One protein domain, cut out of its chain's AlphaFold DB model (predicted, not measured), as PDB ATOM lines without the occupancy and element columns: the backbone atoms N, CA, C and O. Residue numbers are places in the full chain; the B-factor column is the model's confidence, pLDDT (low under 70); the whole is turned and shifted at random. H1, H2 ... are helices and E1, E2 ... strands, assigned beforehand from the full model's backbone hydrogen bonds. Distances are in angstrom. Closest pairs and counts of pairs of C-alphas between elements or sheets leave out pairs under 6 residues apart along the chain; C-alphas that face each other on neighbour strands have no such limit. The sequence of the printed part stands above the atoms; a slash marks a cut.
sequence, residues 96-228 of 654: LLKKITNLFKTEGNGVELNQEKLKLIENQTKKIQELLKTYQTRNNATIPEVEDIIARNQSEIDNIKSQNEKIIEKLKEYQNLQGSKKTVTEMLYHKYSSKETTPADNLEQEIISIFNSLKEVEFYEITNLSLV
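Overview. This is residues 96 to 228 of the 654 residues of an uncharacterized protein of Mycoplasma mustelae (UniProt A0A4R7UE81). A long rod has helix H2 as its spine, with H1 and H4 packed along different parts of it, both running back the other way. Two small two-stranded sheets, E1-E4 and E2-E3, follow one another along the rod beside H2, and short H3 sits crosswise to H4. The printed part has 133 residues, ordered E1 E2 E3 H1 H2 H3 H4 E4, mostly helix, with both sheets antiparallel. It is loose, with a radius of gyration of the C-alphas of 19.2 A and spans of 64 by 26 by 19 A.

Arrangement. Start with antiparallel neighbours E1, residues 97 to 101, and E4, residues 216 to 220, where N 98 and O 219 are 2.8 A apart. E1 runs on into E2, residues 104 to 107, at 7 degrees. E2 and E3, residues 110 to 113, are an antiparallel hairpin, with N 105 and O 112 2.8 A apart. H1, residues 115 to 139, and H2, residues 144 to 175, form a helical hairpin: they touch through residues 146 to 157 alone of H2, closest at C-alphas Thr 125 and Ile 150, 6.0 A, at a shallow tilt of 18 degrees, opposite ways. Residues 163 to 174 alone of H2 touch H4, residues 199 to 213, closest at C-alphas Ile 167 and Ile 207, 5.9 A, at a shallow tilt of 24 degrees, opposite ways. H3, residues 184 to 189, only just touches residues 204 to 208 of H4, with 3 pairs of C-alphas within 8 A, the closest Leu 188 and Ile 208 at 6.1 A, about perpendicular at 82 degrees. In H1, H2, H3 and H4 every O i to N i+4 pair is within hydrogen-bond range.

Along the chain. Find C-alpha 97 at (103.550, 71.869, 97.080), where E1 begins. H1 is 35.8 A long; H2 runs 46.3 A from C-alpha 144 at (96.567, 77.049, 112.505); H4 is 21.5 A. E4 ends at C-alpha 220, (105.130, 72.178, 101.363).

Size, cuts and confidence. The farthest C-alphas, Arg 138 and Glu 196, are 63.9 A apart. The printed part has no cut and no long link. Look for pLDDT under 70 at residues 179 to 180 and 193 to 196.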
ATOM      1  N   LEU A  96     101.723  75.617  97.000       96.38
ATOM      2  CA  LEU A  96     102.939  75.602  97.801       96.38
ATOM      3  C   LEU A  96     103.591  74.212  97.812       96.38
ATOM      4  O   LEU A  96     104.657  74.054  98.406       96.38
ATOM      5  N   LEU A  97     102.980  73.209  97.167       95.81
ATOM      6  CA  LEU A  97     103.550  71.869  97.080       95.81
ATOM      7  C   LEU A  97     104.719  71.831  96.096       95.81
ATOM      8  O   LEU A  97     104.671  72.359  94.980       95.81
ATOM      9  N   LYS A  98     105.776  71.144  96.515       96.69
ATOM     10  CA  LYS A  98     106.931  70.795  95.700       96.69
ATOM     11  C   LYS A  98     107.076  69.292  95.641       96.69
ATOM     12  O   LYS A  98     106.908  68.599  96.638       96.69
ATOM     13  N   LYS A  99     107.438  68.814  94.455       96.31
ATOM     14  CA  LYS A  99     107.693  67.404  94.182       96.31
ATOM     15  C   LYS A  99     109.177  67.120  94.305       96.31
ATOM     16  O   LYS A  99     109.985  67.756  93.627       96.31
ATOM     17  N   ILE A 100     109.523  66.138  95.125       95.00
ATOM     18  CA  ILE A 100     110.850  65.535  95.153       95.00
ATOM     19  C   ILE A 100     110.749  64.159  94.518       95.00
ATOM     20  O   ILE A 100     110.016  63.290  94.977       95.00
ATOM     21  N   THR A 101     111.525  63.966  93.459       93.00
ATOM     22  CA  THR A 101     111.698  62.670  92.804       93.00
ATOM     23  C   THR A 101     113.035  62.059  93.190       93.00
ATOM     24  O   THR A 101     113.932  62.768  93.651       93.00
ATOM     25  N   ASN A 102     113.213  60.755  92.970       86.69
ATOM     26  CA  ASN A 102     114.462  60.024  93.231       86.69
ATOM     27  C   ASN A 102     114.958  60.221  94.677       86.69
ATOM     28  O   ASN A 102     116.106  60.636  94.892       86.69
ATOM     29  N   LEU A 103     114.063  60.004  95.648       91.50
ATOM     30  CA  LEU A 103     114.406  59.939  97.073       91.50
ATOM     31  C   LEU A 103     115.313  58.754  97.379       91.50
ATOM     32  O   LEU A 103     116.118  58.837  98.293       91.50
ATOM     33  N   PHE A 104     115.247  57.703  96.571       88.19
ATOM     34  CA  PHE A 104     116.146  56.567  96.648       88.19
ATOM     35  C   PHE A 104     117.106  56.532  95.467       88.19
ATOM     36  O   PHE A 104     116.740  56.851  94.332       88.19
ATOM     37  N   LYS A 105     118.335  56.109  95.749       85.69
ATOM     38  CA  LYS A 105     119.306  55.654  94.762       85.69
ATOM     39  C   LYS A 105     119.443  54.142  94.896       85.69
ATOM     40  O   LYS A 105     119.465  53.609  96.001       85.69
ATOM     41  N   THR A 106     119.510  53.455  93.767       83.06
ATOM     42  CA  THR A 106     119.818  52.023  93.716       83.06
ATOM     43  C   THR A 106     121.302  51.869  93.413       83.06
ATOM     44  O   THR A 106     121.743  52.282  92.339       83.06
ATOM     45  N   GLU A 107     122.064  51.273  94.328       75.88
ATOM     46  CA  GLU A 107     123.479  50.945  94.122       75.88
ATOM     47  C   GLU A 107     123.675  49.436  94.323       75.88
ATOM     48  O   GLU A 107     123.545  48.906  95.428       75.88
ATOM     49  N   GLY A 108     123.938  48.716  93.226       72.75
ATOM     50  CA  GLY A 108     124.068  47.257  93.234       72.75
ATOM     51  C   GLY A 108     122.824  46.551  93.795       72.75
ATOM     52  O   GLY A 108     121.726  46.681  93.254       72.75
ATOM     53  N   ASN A 109     123.007  45.804  94.888       72.25
ATOM     54  CA  ASN A 109     121.945  45.048  95.569       72.25
ATOM     55  C   ASN A 109     121.211  45.857  96.655       72.25
ATOM     56  O   ASN A 109     120.364  45.301  97.353       72.25
ATOM     57  N   GLY A 110     121.563  47.132  96.843       80.00
ATOM     58  CA  GLY A 110     121.047  47.978  97.914       80.00
ATOM     59  C   GLY A 110     120.176  49.133  97.427       80.00
ATOM     60  O   GLY A 110     120.193  49.527  96.258       80.00
ATOM     61  N   VAL A 111     119.435  49.698  98.377       86.75
ATOM     62  CA  VAL A 111     118.783  51.002  98.259       86.75
ATOM     63  C   VAL A 111     119.434  51.942  99.258       86.75
ATOM     64  O   VAL A 111     119.555  51.606 100.433       86.75
ATOM     65  N   GLU A 112     119.819  53.125  98.796       89.12
ATOM     66  CA  GLU A 112     120.276  54.212  99.652       89.12
ATOM     67  C   GLU A 112     119.279  55.371  99.590       89.12
ATOM     68  O   GLU A 112     118.914  55.858  98.513       89.12
ATOM     69  N   LEU A 113     118.838  55.838 100.759       91.69
ATOM     70  CA  LEU A 113     118.071  57.071 100.865       91.69
ATOM     71  C   LEU A 113     118.968  58.264 100.533       91.69
ATOM     72  O   LEU A 113     120.006  58.480 101.154       91.69
ATOM     73  N   ASN A 114     118.529  59.095  99.595       93.38
ATOM     74  CA  ASN A 114     119.186  60.342  99.255       93.38
ATOM     75  C   ASN A 114     119.034  61.346 100.411       93.38
ATOM     76  O   ASN A 114     118.068  62.111 100.482       93.38
ATOM     77  N   GLN A 115     120.017  61.344 101.311       94.06
ATOM     78  CA  GLN A 115     120.032  62.174 102.515       94.06
ATOM     79  C   GLN A 115     119.986  63.672 102.210       94.06
ATOM     80  O   GLN A 115     119.414  64.429 102.986       94.06
ATOM     81  N   GLU A 116     120.544  64.123 101.085       95.00
ATOM     82  CA  GLU A 116     120.475  65.535 100.688       95.00
ATOM     83  C   GLU A 116     119.030  65.965 100.413       95.00
ATOM     84  O   GLU A 116     118.610  67.046 100.825       95.00
ATOM     85  N   LYS A 117     118.242  65.094  99.771       94.88
ATOM     86  CA  LYS A 117     116.823  65.345  99.490       94.88
ATOM     87  C   LYS A 117     115.952  65.253 100.731       94.88
ATOM     88  O   LYS A 117     115.066  66.085 100.889       94.88
ATOM     89  N   LEU A 118     116.215  64.300 101.624       95.75
ATOM     90  CA  LEU A 118     115.529  64.259 102.916       95.75
ATOM     91  C   LEU A 118     115.820  65.537 103.723       95.75
ATOM     92  O   LEU A 118     114.890  66.204 104.175       95.75
ATOM     93  N   LYS A 119     117.098  65.934 103.814       96.38
ATOM     94  CA  LYS A 119     117.518  67.175 104.485       96.38
ATOM     95  C   LYS A 119     116.887  68.415 103.868       96.38
ATOM     96  O   LYS A 119     116.643  69.378 104.586       96.38
ATOM     97  N   LEU A 120     116.608  68.425 102.563       95.56
ATOM     98  CA  LEU A 120     115.870  69.519 101.931       95.56
ATOM     99  C   LEU A 120     114.474  69.676 102.555       95.56
ATOM    100  O   LEU A 120     114.117  70.790 102.931       95.56
ATOM    101  N   ILE A 121     113.718  68.584 102.721       96.62
ATOM    102  CA  ILE A 121     112.383  68.610 103.350       96.62
ATOM    103  C   ILE A 121     112.495  69.028 104.824       96.62
ATOM    104  O   ILE A 121     111.749  69.899 105.279       96.62
ATOM    105  N   GLU A 122     113.450  68.461 105.566       97.69
ATOM    106  CA  GLU A 122     113.685  68.785 106.983       97.69
ATOM    107  C   GLU A 122     114.039  70.269 107.175       97.69
ATOM    108  O   GLU A 122     113.430  70.961 107.994       97.69
ATOM    109  N   ASN A 123     114.970  70.793 106.372       97.31
ATOM    110  CA  ASN A 123     115.387  72.193 106.419       97.31
ATOM    111  C   ASN A 123     114.240  73.142 106.066       97.31
ATOM    112  O   ASN A 123     114.083  74.177 106.712       97.31
ATOM    113  N   GLN A 124     113.423  72.796 105.067       96.81
ATOM    114  CA  GLN A 124     112.253  73.599 104.713       96.81
ATOM    115  C   GLN A 124     111.223  73.584 105.843       96.81
ATOM    116  O   GLN A 124     110.742  74.638 106.238       96.81
ATOM    117  N   THR A 125     110.958  72.429 106.452       97.62
ATOM    118  CA  THR A 125     110.048  72.314 107.606       97.62
ATOM    119  C   THR A 125     110.514  73.171 108.783       97.62
ATOM    120  O   THR A 125     109.726  73.936 109.341       97.62
ATOM    121  N   LYS A 126     111.813  73.134 109.101       97.56
ATOM    122  CA  LYS A 126     112.419  73.983 110.135       97.56
ATOM    123  C   LYS A 126     112.302  75.473 109.802       97.56
ATOM    124  O   LYS A 126     111.920  76.271 110.654       97.56
ATOM    125  N   LYS A 127     112.561  75.855 108.550       97.06
ATOM    126  CA  LYS A 127     112.407  77.240 108.085       97.06
ATOM    127  C   LYS A 127     110.966  77.736 108.243       97.06
ATOM    128  O   LYS A 127     110.756  78.870 108.668       97.06
ATOM    129  N   ILE A 128     109.969  76.900 107.949       96.88
ATOM    130  CA  ILE A 128     108.550  77.241 108.141       96.88
ATOM    131  C   ILE A 128     108.242  77.464 109.629       96.88
ATOM    132  O   ILE A 128     107.593  78.452 109.973       96.88
ATOM    133  N   GLN A 129     108.752  76.602 110.516       96.69
ATOM    134  CA  GLN A 129     108.613  76.766 111.970       96.69
ATOM    135  C   GLN A 129     109.222  78.090 112.461       96.69
ATOM    136  O   GLN A 129     108.606  78.803 113.253       96.69
ATOM    137  N   GLU A 130     110.406  78.460 111.964       96.69
ATOM    138  CA  GLU A 130     111.074  79.724 112.304       96.69
ATOM    139  C   GLU A 130     110.288  80.951 111.809       96.69
ATOM    140  O   GLU A 130     110.137  81.937 112.543       96.69
ATOM    141  N   LEU A 131     109.731  80.880 110.593       94.69
ATOM    142  CA  LEU A 131     108.847  81.913 110.048       94.69
ATOM    143  C   LEU A 131     107.587  82.080 110.908       94.69
ATOM    144  O   LEU A 131     107.226  83.211 111.245       94.69
ATOM    145  N   LEU A 132     106.943  80.974 111.297       95.19
ATOM    146  CA  LEU A 132     105.745  80.990 112.141       95.19
ATOM    147  C   LEU A 132     106.039  81.586 113.519       95.19
ATOM    148  O   LEU A 132     105.316  82.479 113.958       95.19
ATOM    149  N   LYS A 133     107.135  81.172 114.164       94.69
ATOM    150  CA  LYS A 133     107.555  81.716 115.462       94.69
ATOM    151  C   LYS A 133     107.788  83.225 115.387       94.69
ATOM    152  O   LYS A 133     107.295  83.971 116.229       94.69
ATOM    153  N   THR A 134     108.483  83.688 114.344       93.38
ATOM    154  CA  THR A 134     108.730  85.121 114.115       93.38
ATOM    155  C   THR A 134     107.423  85.898 113.940       93.38
ATOM    156  O   THR A 134     107.275  86.993 114.483       93.38
ATOM    157  N   TYR A 135     106.459  85.338 113.203       91.94
ATOM    158  CA  TYR A 135     105.141  85.943 113.014       91.94
ATOM    159  C   TYR A 135     104.341  86.012 114.320       91.94
ATOM    160  O   TYR A 135     103.798  87.069 114.639       91.94
ATOM    161  N   GLN A 136     104.309  84.920 115.088       92.06
ATOM    162  CA  GLN A 136     103.616  84.839 116.375       92.06
ATOM    163  C   GLN A 136     104.170  85.860 117.375       92.06
ATOM    164  O   GLN A 136     103.397  86.570 118.009       92.06
ATOM    165  N   THR A 137     105.499  86.008 117.467       91.38
ATOM    166  CA  THR A 137     106.129  87.008 118.350       91.38
ATOM    167  C   THR A 137     105.766  88.444 117.966       91.38
ATOM    168  O   THR A 137     105.618  89.287 118.844       91.38
ATOM    169  N   ARG A 138     105.613  88.742 116.669       89.50
ATOM    170  CA  ARG A 138     105.311  90.104 116.196       89.50
ATOM    171  C   ARG A 138     103.832  90.469 116.288       89.50
ATOM    172  O   ARG A 138     103.525  91.618 116.576       89.50
ATOM    173  N   ASN A 139     102.939  89.520 116.015       87.50
ATOM    174  CA  ASN A 139     101.507  89.792 115.856       87.50
ATOM    175  C   ASN A 139     100.643  89.247 116.998       87.50
ATOM    176  O   ASN A 139      99.441  89.485 117.002       87.50
ATOM    177  N   ASN A 140     101.231  88.494 117.936       86.19
ATOM    178  CA  ASN A 140     100.514  87.798 119.006       86.19
ATOM    179  C   ASN A 140      99.334  86.948 118.482       86.19
ATOM    180  O   ASN A 140      98.262  86.902 119.082       86.19
ATOM    181  N   ALA A 141      99.521  86.308 117.322       82.62
ATOM    182  CA  ALA A 141      98.490  85.552 116.617       82.62
ATOM    183  C   ALA A 141      99.058  84.239 116.066       82.62
ATOM    184  O   ALA A 141     100.181  84.209 115.555       82.62
ATOM    185  N   THR A 142      98.278  83.161 116.149       85.19
ATOM    186  CA  THR A 142      98.596  81.868 115.530       85.19
ATOM    187  C   THR A 142      98.040  81.794 114.107       85.19
ATOM    188  O   THR A 142      97.118  82.524 113.749       85.19
ATOM    189  N   ILE A 143      98.611  80.911 113.282       89.62
ATOM    190  CA  ILE A 143      98.071  80.569 111.960       89.62
ATOM    191  C   ILE A 143      97.915  79.042 111.927       89.62
ATOM    192  O   ILE A 143      98.864  78.354 111.541       89.62
ATOM    193  N   PRO A 144      96.768  78.494 112.371       91.75
ATOM    194  CA  PRO A 144      96.567  77.049 112.505       91.75
ATOM    195  C   PRO A 144      96.862  76.267 111.219       91.75
ATOM    196  O   PRO A 144      97.374  75.153 111.261       91.75
ATOM    197  N   GLU A 145      96.601  76.864 110.057       94.50
ATOM    198  CA  GLU A 145      96.897  76.254 108.761       94.50
ATOM    199  C   GLU A 145      98.396  76.026 108.541       94.50
ATOM    200  O   GLU A 145      98.786  75.051 107.904       94.50
ATOM    201  N   VAL A 146      99.254  76.905 109.068       94.88
ATOM    202  CA  VAL A 146     100.713  76.754 108.967       94.88
ATOM    203  C   VAL A 146     101.196  75.645 109.899       94.88
ATOM    204  O   VAL A 146     102.079  74.880 109.521       94.88
ATOM    205  N   GLU A 147     100.602  75.518 111.086       94.81
ATOM    206  CA  GLU A 147     100.887  74.417 112.019       94.81
ATOM    207  C   GLU A 147     100.517  73.063 111.405       94.81
ATOM    208  O   GLU A 147     101.321  72.131 111.435       94.81
ATOM    209  N   ASP A 148      99.353  72.975 110.757       94.12
ATOM    210  CA  ASP A 148      98.939  71.777 110.026       94.12
ATOM    211  C   ASP A 148      99.883  71.461 108.851       94.12
ATOM    212  O   ASP A 148     100.187  70.295 108.602       94.12
ATOM    213  N   ILE A 149     100.377  72.479 108.133       95.69
ATOM    214  CA  ILE A 149     101.381  72.296 107.073       95.69
ATOM    215  C   ILE A 149     102.692  71.733 107.643       95.69
ATOM    216  O   ILE A 149     103.243  70.783 107.084       95.69
ATOM    217  N   ILE A 150     103.176  72.274 108.764       96.38
ATOM    218  CA  ILE A 150     104.369  71.762 109.452       96.38
ATOM    219  C   ILE A 150     104.155  70.299 109.859       96.38
ATOM    220  O   ILE A 150     105.019  69.462 109.600       96.38
ATOM    221  N   ALA A 151     103.000  69.976 110.449       95.69
ATOM    222  CA  ALA A 151     102.669  68.620 110.878       95.69
ATOM    223  C   ALA A 151     102.628  67.627 109.705       95.69
ATOM    224  O   ALA A 151     103.085  66.495 109.844       95.69
ATOM    225  N   ARG A 152     102.140  68.047 108.533       95.06
ATOM    226  CA  ARG A 152     102.153  67.218 107.314       95.06
ATOM    227  C   ARG A 152     103.551  66.963 106.799       95.06
ATOM    228  O   ARG A 152     103.875  65.818 106.520       95.06
ATOM    229  N   ASN A 153     104.375  68.006 106.697       96.81
ATOM    230  CA  ASN A 153     105.761  67.820 106.290       96.81
ATOM    231  C   ASN A 153     106.490  66.883 107.265       96.81
ATOM    232  O   ASN A 153     107.234  66.015 106.822       96.81
ATOM    233  N   GLN A 154     106.245  67.014 108.575       97.38
ATOM    234  CA  GLN A 154     106.815  66.113 109.577       97.38
ATOM    235  C   GLN A 154     106.320  64.673 109.399       97.38
ATOM    236  O   GLN A 154     107.132  63.755 109.361       97.38
ATOM    237  N   SER A 155     105.012  64.478 109.211       95.75
ATOM    238  CA  SER A 155     104.437  63.160 108.929       95.75
ATOM    239  C   SER A 155     105.024  62.531 107.665       95.75
ATOM    240  O   SER A 155     105.194  61.316 107.619       95.75
ATOM    241  N   GLU A 156     105.334  63.333 106.646       95.94
ATOM    242  CA  GLU A 156     105.955  62.852 105.415       95.94
ATOM    243  C   GLU A 156     107.429  62.482 105.631       95.94
ATOM    244  O   GLU A 156     107.875  61.437 105.167       95.94
ATOM    245  N   ILE A 157     108.180  63.276 106.404       97.31
ATOM    246  CA  ILE A 157     109.550  62.935 106.831       97.31
ATOM    247  C   ILE A 157     109.558  61.597 107.583       97.31
ATOM    248  O   ILE A 157     110.384  60.727 107.292       97.31
ATOM    249  N   ASP A 158     108.635  61.420 108.527       97.19
ATOM    250  CA  ASP A 158     108.526  60.205 109.333       97.19
ATOM    251  C   ASP A 158     108.116  59.001 108.469       97.19
ATOM    252  O   ASP A 158     108.682  57.913 108.612       97.19
ATOM    253  N   ASN A 159     107.205  59.200 107.507       95.88
ATOM    254  CA  ASN A 159     106.843  58.192 106.511       95.88
ATOM    255  C   ASN A 159     108.060  57.781 105.669       95.88
ATOM    256  O   ASN A 159     108.358  56.592 105.590       95.88
ATOM    257  N   ILE A 160     108.817  58.732 105.109       96.19
ATOM    258  CA  ILE A 160     110.032  58.442 104.331       96.19
ATOM    259  C   ILE A 160     111.022  57.607 105.154       96.19
ATOM    260  O   ILE A 160     111.530  56.597 104.662       96.19
ATOM    261  N   LYS A 161     111.286  57.998 106.409       96.00
ATOM    262  CA  LYS A 161     112.204  57.275 107.307       96.00
ATOM    263  C   LYS A 161     111.712  55.856 107.592       96.00
ATOM    264  O   LYS A 161     112.473  54.909 107.404       96.00
ATOM    265  N   SER A 162     110.437  55.699 107.949       95.69
ATOM    266  CA  SER A 162     109.837  54.390 108.232       95.69
ATOM    267  C   SER A 162     109.850  53.464 107.011       95.69
ATOM    268  O   SER A 162     110.185  52.286 107.120       95.69
ATOM    269  N   GLN A 163     109.520  53.978 105.826       94.44
ATOM    270  CA  GLN A 163     109.562  53.199 104.586       94.44
ATOM    271  C   GLN A 163     111.001  52.842 104.181       94.44
ATOM    272  O   GLN A 163     111.230  51.750 103.665       94.44
ATOM    273  N   ASN A 164     111.982  53.712 104.452       93.25
ATOM    274  CA  ASN A 164     113.399  53.393 104.263       93.25
ATOM    275  C   ASN A 164     113.877  52.274 105.212       93.25
ATOM    276  O   ASN A 164     114.631  51.394 104.811       93.25
ATOM    277  N   GLU A 165     113.436  52.263 106.466       94.25
ATOM    278  CA  GLU A 165     113.746  51.157 107.382       94.25
ATOM    279  C   GLU A 165     113.127  49.843 106.889       94.25
ATOM    280  O   GLU A 165     113.824  48.832 106.786       94.25
ATOM    281  N   LYS A 166     111.852  49.885 106.475       95.06
ATOM    282  CA  LYS A 166     111.140  48.726 105.916       95.06
ATOM    283  C   LYS A 166     111.792  48.189 104.649       95.06
ATOM    284  O   LYS A 166     111.928  46.979 104.513       95.06
ATOM    285  N   ILE A 167     112.210  49.048 103.714       92.81
ATOM    286  CA  ILE A 167     112.850  48.570 102.478       92.81
ATOM    287  C   ILE A 167     114.204  47.914 102.778       92.81
ATOM    288  O   ILE A 167     114.512  46.881 102.192       92.81
ATOM    289  N   ILE A 168     114.983  48.445 103.731       92.38
ATOM    290  CA  ILE A 168     116.250  47.837 104.169       92.38
ATOM    291  C   ILE A 168     116.003  46.468 104.816       92.38
ATOM    292  O   ILE A 168     116.735  45.519 104.535       92.38
ATOM    293  N   GLU A 169     114.988  46.349 105.670       94.62
ATOM    294  CA  GLU A 169     114.586  45.079 106.284       94.62
ATOM    295  C   GLU A 169     114.165  44.052 105.224       94.62
ATOM    296  O   GLU A 169     114.716  42.951 105.175       94.62
ATOM    297  N   LYS A 170     113.282  44.442 104.301       93.94
ATOM    298  CA  LYS A 170     112.793  43.571 103.223       93.94
ATOM    299  C   LYS A 170     113.895  43.139 102.262       93.94
ATOM    300  O   LYS A 170     113.899  41.997 101.810       93.94
ATOM    301  N   LEU A 171     114.869  44.006 101.988       91.31
ATOM    302  CA  LEU A 171     116.043  43.641 101.195       91.31
ATOM    303  C   LEU A 171     116.933  42.624 101.911       91.31
ATOM    304  O   LEU A 171     117.436  41.710 101.260       91.31
ATOM    305  N   LYS A 172     117.097  42.731 103.235       91.94
ATOM    306  CA  LYS A 172     117.816  41.718 104.027       91.94
ATOM    307  C   LYS A 172     117.078  40.378 104.020       91.94
ATOM    308  O   LYS A 172     117.713  39.347 103.820       91.94
ATOM    309  N   GLU A 173     115.754  40.383 104.196       92.88
ATOM    310  CA  GLU A 173     114.921  39.176 104.074       92.88
ATOM    311  C   GLU A 173     115.096  38.524 102.697       92.88
ATOM    312  O   GLU A 173     115.352  37.323 102.609       92.88
ATOM    313  N   TYR A 174     115.033  39.326 101.631       91.75
ATOM    314  CA  TYR A 174     115.213  38.860 100.260       91.75
ATOM    315  C   TYR A 174     116.589  38.220 100.050       91.75
ATOM    316  O   TYR A 174     116.668  37.103  99.546       91.75
ATOM    317  N   GLN A 175     117.667  38.876 100.491       87.62
ATOM    318  CA  GLN A 175     119.044  38.379 100.354       87.62
ATOM    319  C   GLN A 175     119.292  37.050 101.091       87.62
ATOM    320  O   GLN A 175     120.169  36.286 100.695       87.62
ATOM    321  N   ASN A 176     118.508  36.748 102.128       89.56
ATOM    322  CA  ASN A 176     118.610  35.498 102.882       89.56
ATOM    323  C   ASN A 176     117.862  34.318 102.226       89.56
ATOM    324  O   ASN A 176     118.044  33.174 102.646       89.56
ATOM    325  N   LEU A 177     117.030  34.553 101.201       88.50
ATOM    326  CA  LEU A 177     116.332  33.485 100.480       88.50
ATOM    327  C   LEU A 177     117.257  32.787  99.472       88.50
ATOM    328  O   LEU A 177     117.914  33.437  98.656       88.50
ATOM    329  N   GLN A 178     117.250  31.447  99.459       71.69
ATOM    330  CA  GLN A 178     117.917  30.669  98.410       71.69
ATOM    331  C   GLN A 178     117.312  30.998  97.037       71.69
ATOM    332  O   GLN A 178     116.132  30.756  96.797       71.69
ATOM    333  N   GLY A 179     118.132  31.532  96.126       65.56
ATOM    334  CA  GLY A 179     117.707  31.912  94.772       65.56
ATOM    335  C   GLY A 179     117.470  33.410  94.556       65.56
ATOM    336  O   GLY A 179     117.186  33.799  93.424       65.56
ATOM    337  N   SER A 180     117.648  34.252  95.580       69.69
ATOM    338  CA  SER A 180     117.672  35.712  95.437       69.69
ATOM    339  C   SER A 180     118.856  36.153  94.566       69.69
ATOM    340  O   SER A 180     120.023  36.005  94.924       69.69
ATOM    341  N   LYS A 181     118.563  36.628  93.352       80.31
ATOM    342  CA  LYS A 181     119.593  37.015  92.366       80.31
ATOM    343  C   LYS A 181     119.361  38.383  91.740       80.31
ATOM    344  O   LYS A 181     120.291  38.899  91.130       80.31
ATOM    345  N   LYS A 182     118.153  38.945  91.857       86.19
ATOM    346  CA  LYS A 182     117.838  40.233  91.239       86.19
ATOM    347  C   LYS A 182     118.372  41.360  92.116       86.19
ATOM    348  O   LYS A 182     118.131  41.404  93.319       86.19
ATOM    349  N   THR A 183     119.071  42.289  91.491       87.00
ATOM    350  CA  THR A 183     119.321  43.627  92.019       87.00
ATOM    351  C   THR A 183     117.999  44.383  92.156       87.00
ATOM    352  O   THR A 183     117.017  44.090  91.471       87.00
ATOM    353  N   VAL A 184     117.970  45.422  92.988       85.44
ATOM    354  CA  VAL A 184     116.782  46.284  93.131       85.44
ATOM    355  C   VAL A 184     116.410  46.929  91.799       85.44
ATOM    356  O   VAL A 184     115.237  47.004  91.438       85.44
ATOM    357  N   THR A 185     117.414  47.341  91.028       85.75
ATOM    358  CA  THR A 185     117.231  47.857  89.672       85.75
ATOM    359  C   THR A 185     116.510  46.836  88.792       85.75
ATOM    360  O   THR A 185     115.530  47.179  88.137       85.75
ATOM    361  N   GLU A 186     116.939  45.571  88.802       88.06
ATOM    362  CA  GLU A 186     116.284  44.502  88.040       88.06
ATOM    363  C   GLU A 186     114.850  44.248  88.510       88.06
ATOM    364  O   GLU A 186     113.980  44.081  87.658       88.06
ATOM    365  N   MET A 187     114.576  44.285  89.822       89.06
ATOM    366  CA  MET A 187     113.212  44.172  90.365       89.06
ATOM    367  C   MET A 187     112.300  45.278  89.817       89.06
ATOM    368  O   MET A 187     111.216  44.993  89.314       89.06
ATOM    369  N   LEU A 188     112.755  46.536  89.845       84.75
ATOM    370  CA  LEU A 188     111.972  47.694  89.393       84.75
ATOM    371  C   LEU A 188     111.628  47.652  87.894       84.75
ATOM    372  O   LEU A 188     110.614  48.217  87.484       84.75
ATOM    373  N   TYR A 189     112.449  46.987  87.074       84.88
ATOM    374  CA  TYR A 189     112.185  46.786  85.644       84.88
ATOM    375  C   TYR A 189     111.459  45.470  85.328       84.88
ATOM    376  O   TYR A 189     111.024  45.266  84.188       84.88
ATOM    377  N   HIS A 190     111.304  44.576  86.307       81.69
ATOM    378  CA  HIS A 190     110.682  43.275  86.108       81.69
ATOM    379  C   HIS A 190     109.151  43.376  86.054       81.69
ATOM    380  O   HIS A 190     108.515  44.060  86.854       81.69
ATOM    381  N   LYS A 191     108.528  42.663  85.108       77.31
ATOM    382  CA  LYS A 191     107.064  42.562  85.003       77.31
ATOM    383  C   LYS A 191     106.595  41.247  85.617       77.31
ATOM    384  O   LYS A 191     106.762  40.197  85.003       77.31
ATOM    385  N   TYR A 192     105.983  41.317  86.793       75.38
ATOM    386  CA  TYR A 192     105.446  40.144  87.486       75.38
ATOM    387  C   TYR A 192     104.156  39.652  86.817       75.38
ATOM    388  O   TYR A 192     103.257  40.437  86.511       75.38
ATOM    389  N   SER A 193     104.075  38.340  86.582       65.88
ATOM    390  CA  SER A 193     102.871  37.653  86.104       65.88
ATOM    391  C   SER A 193     102.000  37.237  87.295       65.88
ATOM    392  O   SER A 193     102.515  36.883  88.350       65.88
ATOM    393  N   SER A 194     100.676  37.242  87.129       58.34
ATOM    394  CA  SER A 194      99.710  36.956  88.200       58.34
ATOM    395  C   SER A 194      99.513  35.464  88.522       58.34
ATOM    396  O   SER A 194      98.520  35.116  89.159       58.34
ATOM    397  N   LYS A 195     100.368  34.558  88.030       54.91
ATOM    398  CA  LYS A 195     100.246  33.112  88.270       54.91
ATOM    399  C   LYS A 195     101.527  32.572  88.895       54.91
ATOM    400  O   LYS A 195     102.573  32.642  88.260       54.91
ATOM    401  N   GLU A 196     101.356  32.057  90.114       54.25
ATOM    402  CA  GLU A 196     102.351  31.448  91.010       54.25
ATOM    403  C   GLU A 196     103.517  32.378  91.376       54.25
ATOM    404  O   GLU A 196     104.491  32.507  90.644       54.25
ATOM    405  N   THR A 197     103.404  33.035  92.537       74.00
ATOM    406  CA  THR A 197     104.479  33.847  93.118       74.00
ATOM    407  C   THR A 197     105.288  33.013  94.106       74.00
ATOM    408  O   THR A 197     104.746  32.398  95.027       74.00
ATOM    409  N   THR A 198     106.605  32.974  93.924       84.81
ATOM    410  CA  THR A 198     107.511  32.425  94.938       84.81
ATOM    411  C   THR A 198     107.575  33.366  96.155       84.81
ATOM    412  O   THR A 198     107.217  34.543  96.043       84.81
ATOM    413  N   PRO A 199     108.063  32.916  97.329       86.75
ATOM    414  CA  PRO A 199     108.325  33.820  98.453       86.75
ATOM    415  C   PRO A 199     109.232  35.003  98.078       86.75
ATOM    416  O   PRO A 199     109.027  36.112  98.565       86.75
ATOM    417  N   ALA A 200     110.188  34.782  97.166       87.50
ATOM    418  CA  ALA A 200     111.039  35.833  96.622       87.50
ATOM    419  C   ALA A 200     110.229  36.849  95.798       87.50
ATOM    420  O   ALA A 200     110.374  38.044  96.023       87.50
ATOM    421  N   ASP A 201     109.324  36.400  94.922       86.81
ATOM    422  CA  ASP A 201     108.479  37.303  94.124       86.81
ATOM    423  C   ASP A 201     107.558  38.171  94.994       86.81
ATOM    424  O   ASP A 201     107.336  39.339  94.675       86.81
ATOM    425  N   ASN A 202     107.044  37.632  96.107       88.56
ATOM    426  CA  ASN A 202     106.230  38.407  97.050       88.56
ATOM    427  C   ASN A 202     107.049  39.534  97.704       88.56
ATOM    428  O   ASN A 202     106.600  40.679  97.727       88.56
ATOM    429  N   LEU A 203     108.271  39.238  98.167       90.94
ATOM    430  CA  LEU A 203     109.174  40.258  98.715       90.94
ATOM    431  C   LEU A 203     109.571  41.297  97.663       90.94
ATOM    432  O   LEU A 203     109.592  42.488  97.962       90.94
ATOM    433  N   GLU A 204     109.843  40.873  96.427       90.44
ATOM    434  CA  GLU A 204     110.146  41.797  95.331       90.44
ATOM    435  C   GLU A 204     108.967  42.754  95.070       90.44
ATOM    436  O   GLU A 204     109.173  43.960  94.938       90.44
ATOM    437  N   GLN A 205     107.721  42.261  95.070       89.88
ATOM    438  CA  GLN A 205     106.528  43.106  94.924       89.88
ATOM    439  C   GLN A 205     106.336  44.082  96.094       89.88
ATOM    440  O   GLN A 205     105.977  45.238  95.860       89.88
ATOM    441  N   GLU A 206     106.596  43.657  97.334       92.00
ATOM    442  CA  GLU A 206     106.567  44.541  98.507       92.00
ATOM    443  C   GLU A 206     107.622  45.653  98.396       92.00
ATOM    444  O   GLU A 206     107.291  46.830  98.546       92.00
ATOM    445  N   ILE A 207     108.867  45.304  98.050       91.81
ATOM    446  CA  ILE A 207     109.968  46.259  97.839       91.81
ATOM    447  C   ILE A 207     109.604  47.265  96.742       91.81
ATOM    448  O   ILE A 207     109.766  48.470  96.932       91.81
ATOM    449  N   ILE A 208     109.066  46.798  95.611       90.38
ATOM    450  CA  ILE A 208     108.630  47.657  94.502       90.38
ATOM    451  C   ILE A 208     107.484  48.575  94.931       90.38
ATOM    452  O   ILE A 208     107.468  49.745  94.551       90.38
ATOM    453  N   SER A 209     106.528  48.075  95.715       90.81
ATOM    454  CA  SER A 209     105.417  48.874  96.246       90.81
ATOM    455  C   SER A 209     105.922  50.009  97.142       90.81
ATOM    456  O   SER A 209     105.544  51.167  96.943       90.81
ATOM    457  N   ILE A 210     106.847  49.705  98.060       91.50
ATOM    458  CA  ILE A 210     107.490  50.696  98.937       91.50
ATOM    459  C   ILE A 210     108.308  51.701  98.113       91.50
ATOM    460  O   ILE A 210     108.211  52.908  98.321       91.50
ATOM    461  N   PHE A 211     109.081  51.233  97.131       89.56
ATOM    462  CA  PHE A 211     109.876  52.113  96.273       89.56
ATOM    463  C   PHE A 211     108.986  53.049  95.441       89.56
ATOM    464  O   PHE A 211     109.270  54.239  95.314       89.56
ATOM    465  N   ASN A 212     107.887  52.527  94.890       88.19
ATOM    466  CA  ASN A 212     106.954  53.301  94.076       88.19
ATOM    467  C   ASN A 212     106.168  54.330  94.892       88.19
ATOM    468  O   ASN A 212     105.900  55.407  94.363       88.19
ATOM    469  N   SER A 213     105.831  54.043  96.155       89.69
ATOM    470  CA  SER A 213     105.138  55.005  97.024       89.69
ATOM    471  C   SER A 213     106.000  56.226  97.368       89.69
ATOM    472  O   SER A 213     105.459  57.298  97.612       89.69
ATOM    473  N   LEU A 214     107.330  56.091  97.307       89.31
ATOM    474  CA  LEU A 214     108.299  57.166  97.560       89.31
ATOM    475  C   LEU A 214     108.999  57.687  96.298       89.31
ATOM    476  O   LEU A 214     109.925  58.501  96.372       89.31
ATOM    477  N   LYS A 215     108.576  57.230  95.117       87.50
ATOM    478  CA  LYS A 215     109.142  57.669  93.835       87.50
ATOM    479  C   LYS A 215     108.989  59.176  93.634       87.50
ATOM    480  O   LYS A 215     109.881  59.823  93.077       87.50
ATOM    481  N   GLU A 216     107.852  59.701  94.070       92.44
ATOM    482  CA  GLU A 216     107.492  61.106  94.017       92.44
ATOM    483  C   GLU A 216     106.802  61.462  95.327       92.44
ATOM    484  O   GLU A 216     105.712  60.974  95.606       92.44
ATOM    485  N   VAL A 217     107.465  62.289  96.131       94.62
ATOM    486  CA  VAL A 217     106.920  62.779  97.394       94.62
ATOM    487  C   VAL A 217     106.658  64.268  97.275       94.62
ATOM    488  O   VAL A 217     107.485  65.023  96.755       94.62
ATOM    489  N   GLU A 218     105.495  64.681  97.756       95.44
ATOM    490  CA  GLU A 218     105.095  66.076  97.822       95.44
ATOM    491  C   GLU A 218     105.310  66.616  99.233       95.44
ATOM    492  O   GLU A 218     104.972  65.974 100.222       95.44
ATOM    493  N   PHE A 219     105.859  67.821  99.332       96.38
ATOM    494  CA  PHE A 219     105.996  68.534 100.597       96.38
ATOM    495  C   PHE A 219     105.730  70.024 100.382       96.38
ATOM    496  O   PHE A 219     105.848  70.532  99.264       96.38
ATOM    497  N   TYR A 220     105.371  70.740 101.441       96.69
ATOM    498  CA  TYR A 220     105.130  72.178 101.363       96.69
ATOM    499  C   TYR A 220     106.440  72.957 101.455       96.69
ATOM    500  O   TYR A 220     107.200  72.803 102.416       96.69
ATOM    501  N   GLU A 221     106.659  73.860 100.501       96.62
ATOM    502  CA  GLU A 221     107.727  74.855 100.537       96.62
ATOM    503  C   GLU A 221     107.122  76.253 100.706       96.62
ATOM    504  O   GLU A 221     106.502  76.800  99.791       96.62
ATOM    505  N   ILE A 222     107.327  76.862 101.879       95.00
ATOM    506  CA  ILE A 222     106.836  78.214 102.166       95.00
ATOM    507  C   ILE A 222     108.021  79.156 102.331       95.00
ATOM    508  O   ILE A 222     108.775  79.102 103.302       95.00
ATOM    509  N   THR A 223     108.160  80.075 101.382       91.94
ATOM    510  CA  THR A 223     109.147  81.159 101.445       91.94
ATOM    511  C   THR A 223     108.622  82.380 102.193       91.94
ATOM    512  O   THR A 223     109.412  83.142 102.746       91.94
ATOM    513  N   ASN A 224     107.300  82.563 102.221       93.50
ATOM    514  CA  ASN A 224     106.627  83.681 102.863       93.50
ATOM    515  C   ASN A 224     105.227  83.259 103.340       93.50
ATOM    516  O   ASN A 224     104.413  82.793 102.541       93.50
ATOM    517  N   LEU A 225     104.927  83.475 104.624       94.44
ATOM    518  CA  LEU A 225     103.618  83.171 105.214       94.44
ATOM    519  C   LEU A 225     102.471  83.945 104.552       94.44
ATOM    520  O   LEU A 225     101.337  83.476 104.542       94.44
ATOM    521  N   SER A 226     102.754  85.089 103.919       93.50
ATOM    522  CA  SER A 226     101.747  85.839 103.169       93.50
ATOM    523  C   SER A 226     101.227  85.094 101.940       93.50
ATOM    524  O   SER A 226     100.216  85.520 101.401       93.50
ATOM    525  N   LEU A 227     101.883  84.023 101.478       95.50
ATOM    526  CA  LEU A 227     101.427  83.197 100.352       95.50
ATOM    527  C   LEU A 227     100.507  82.050 100.785       95.50
ATOM    528  O   LEU A 227      99.867  81.431  99.935       95.50
ATOM    529  N   VAL A 228     100.432  81.778 102.090       96.44
ATOM    530  CA  VAL A 228      99.563  80.742 102.652       96.44
ATOM    531  C   VAL A 228      98.115  81.206 102.565       96.44
ATOM    532  O   VAL A 228      97.776  82.343 102.918       96.44
TER     533      VAL A 228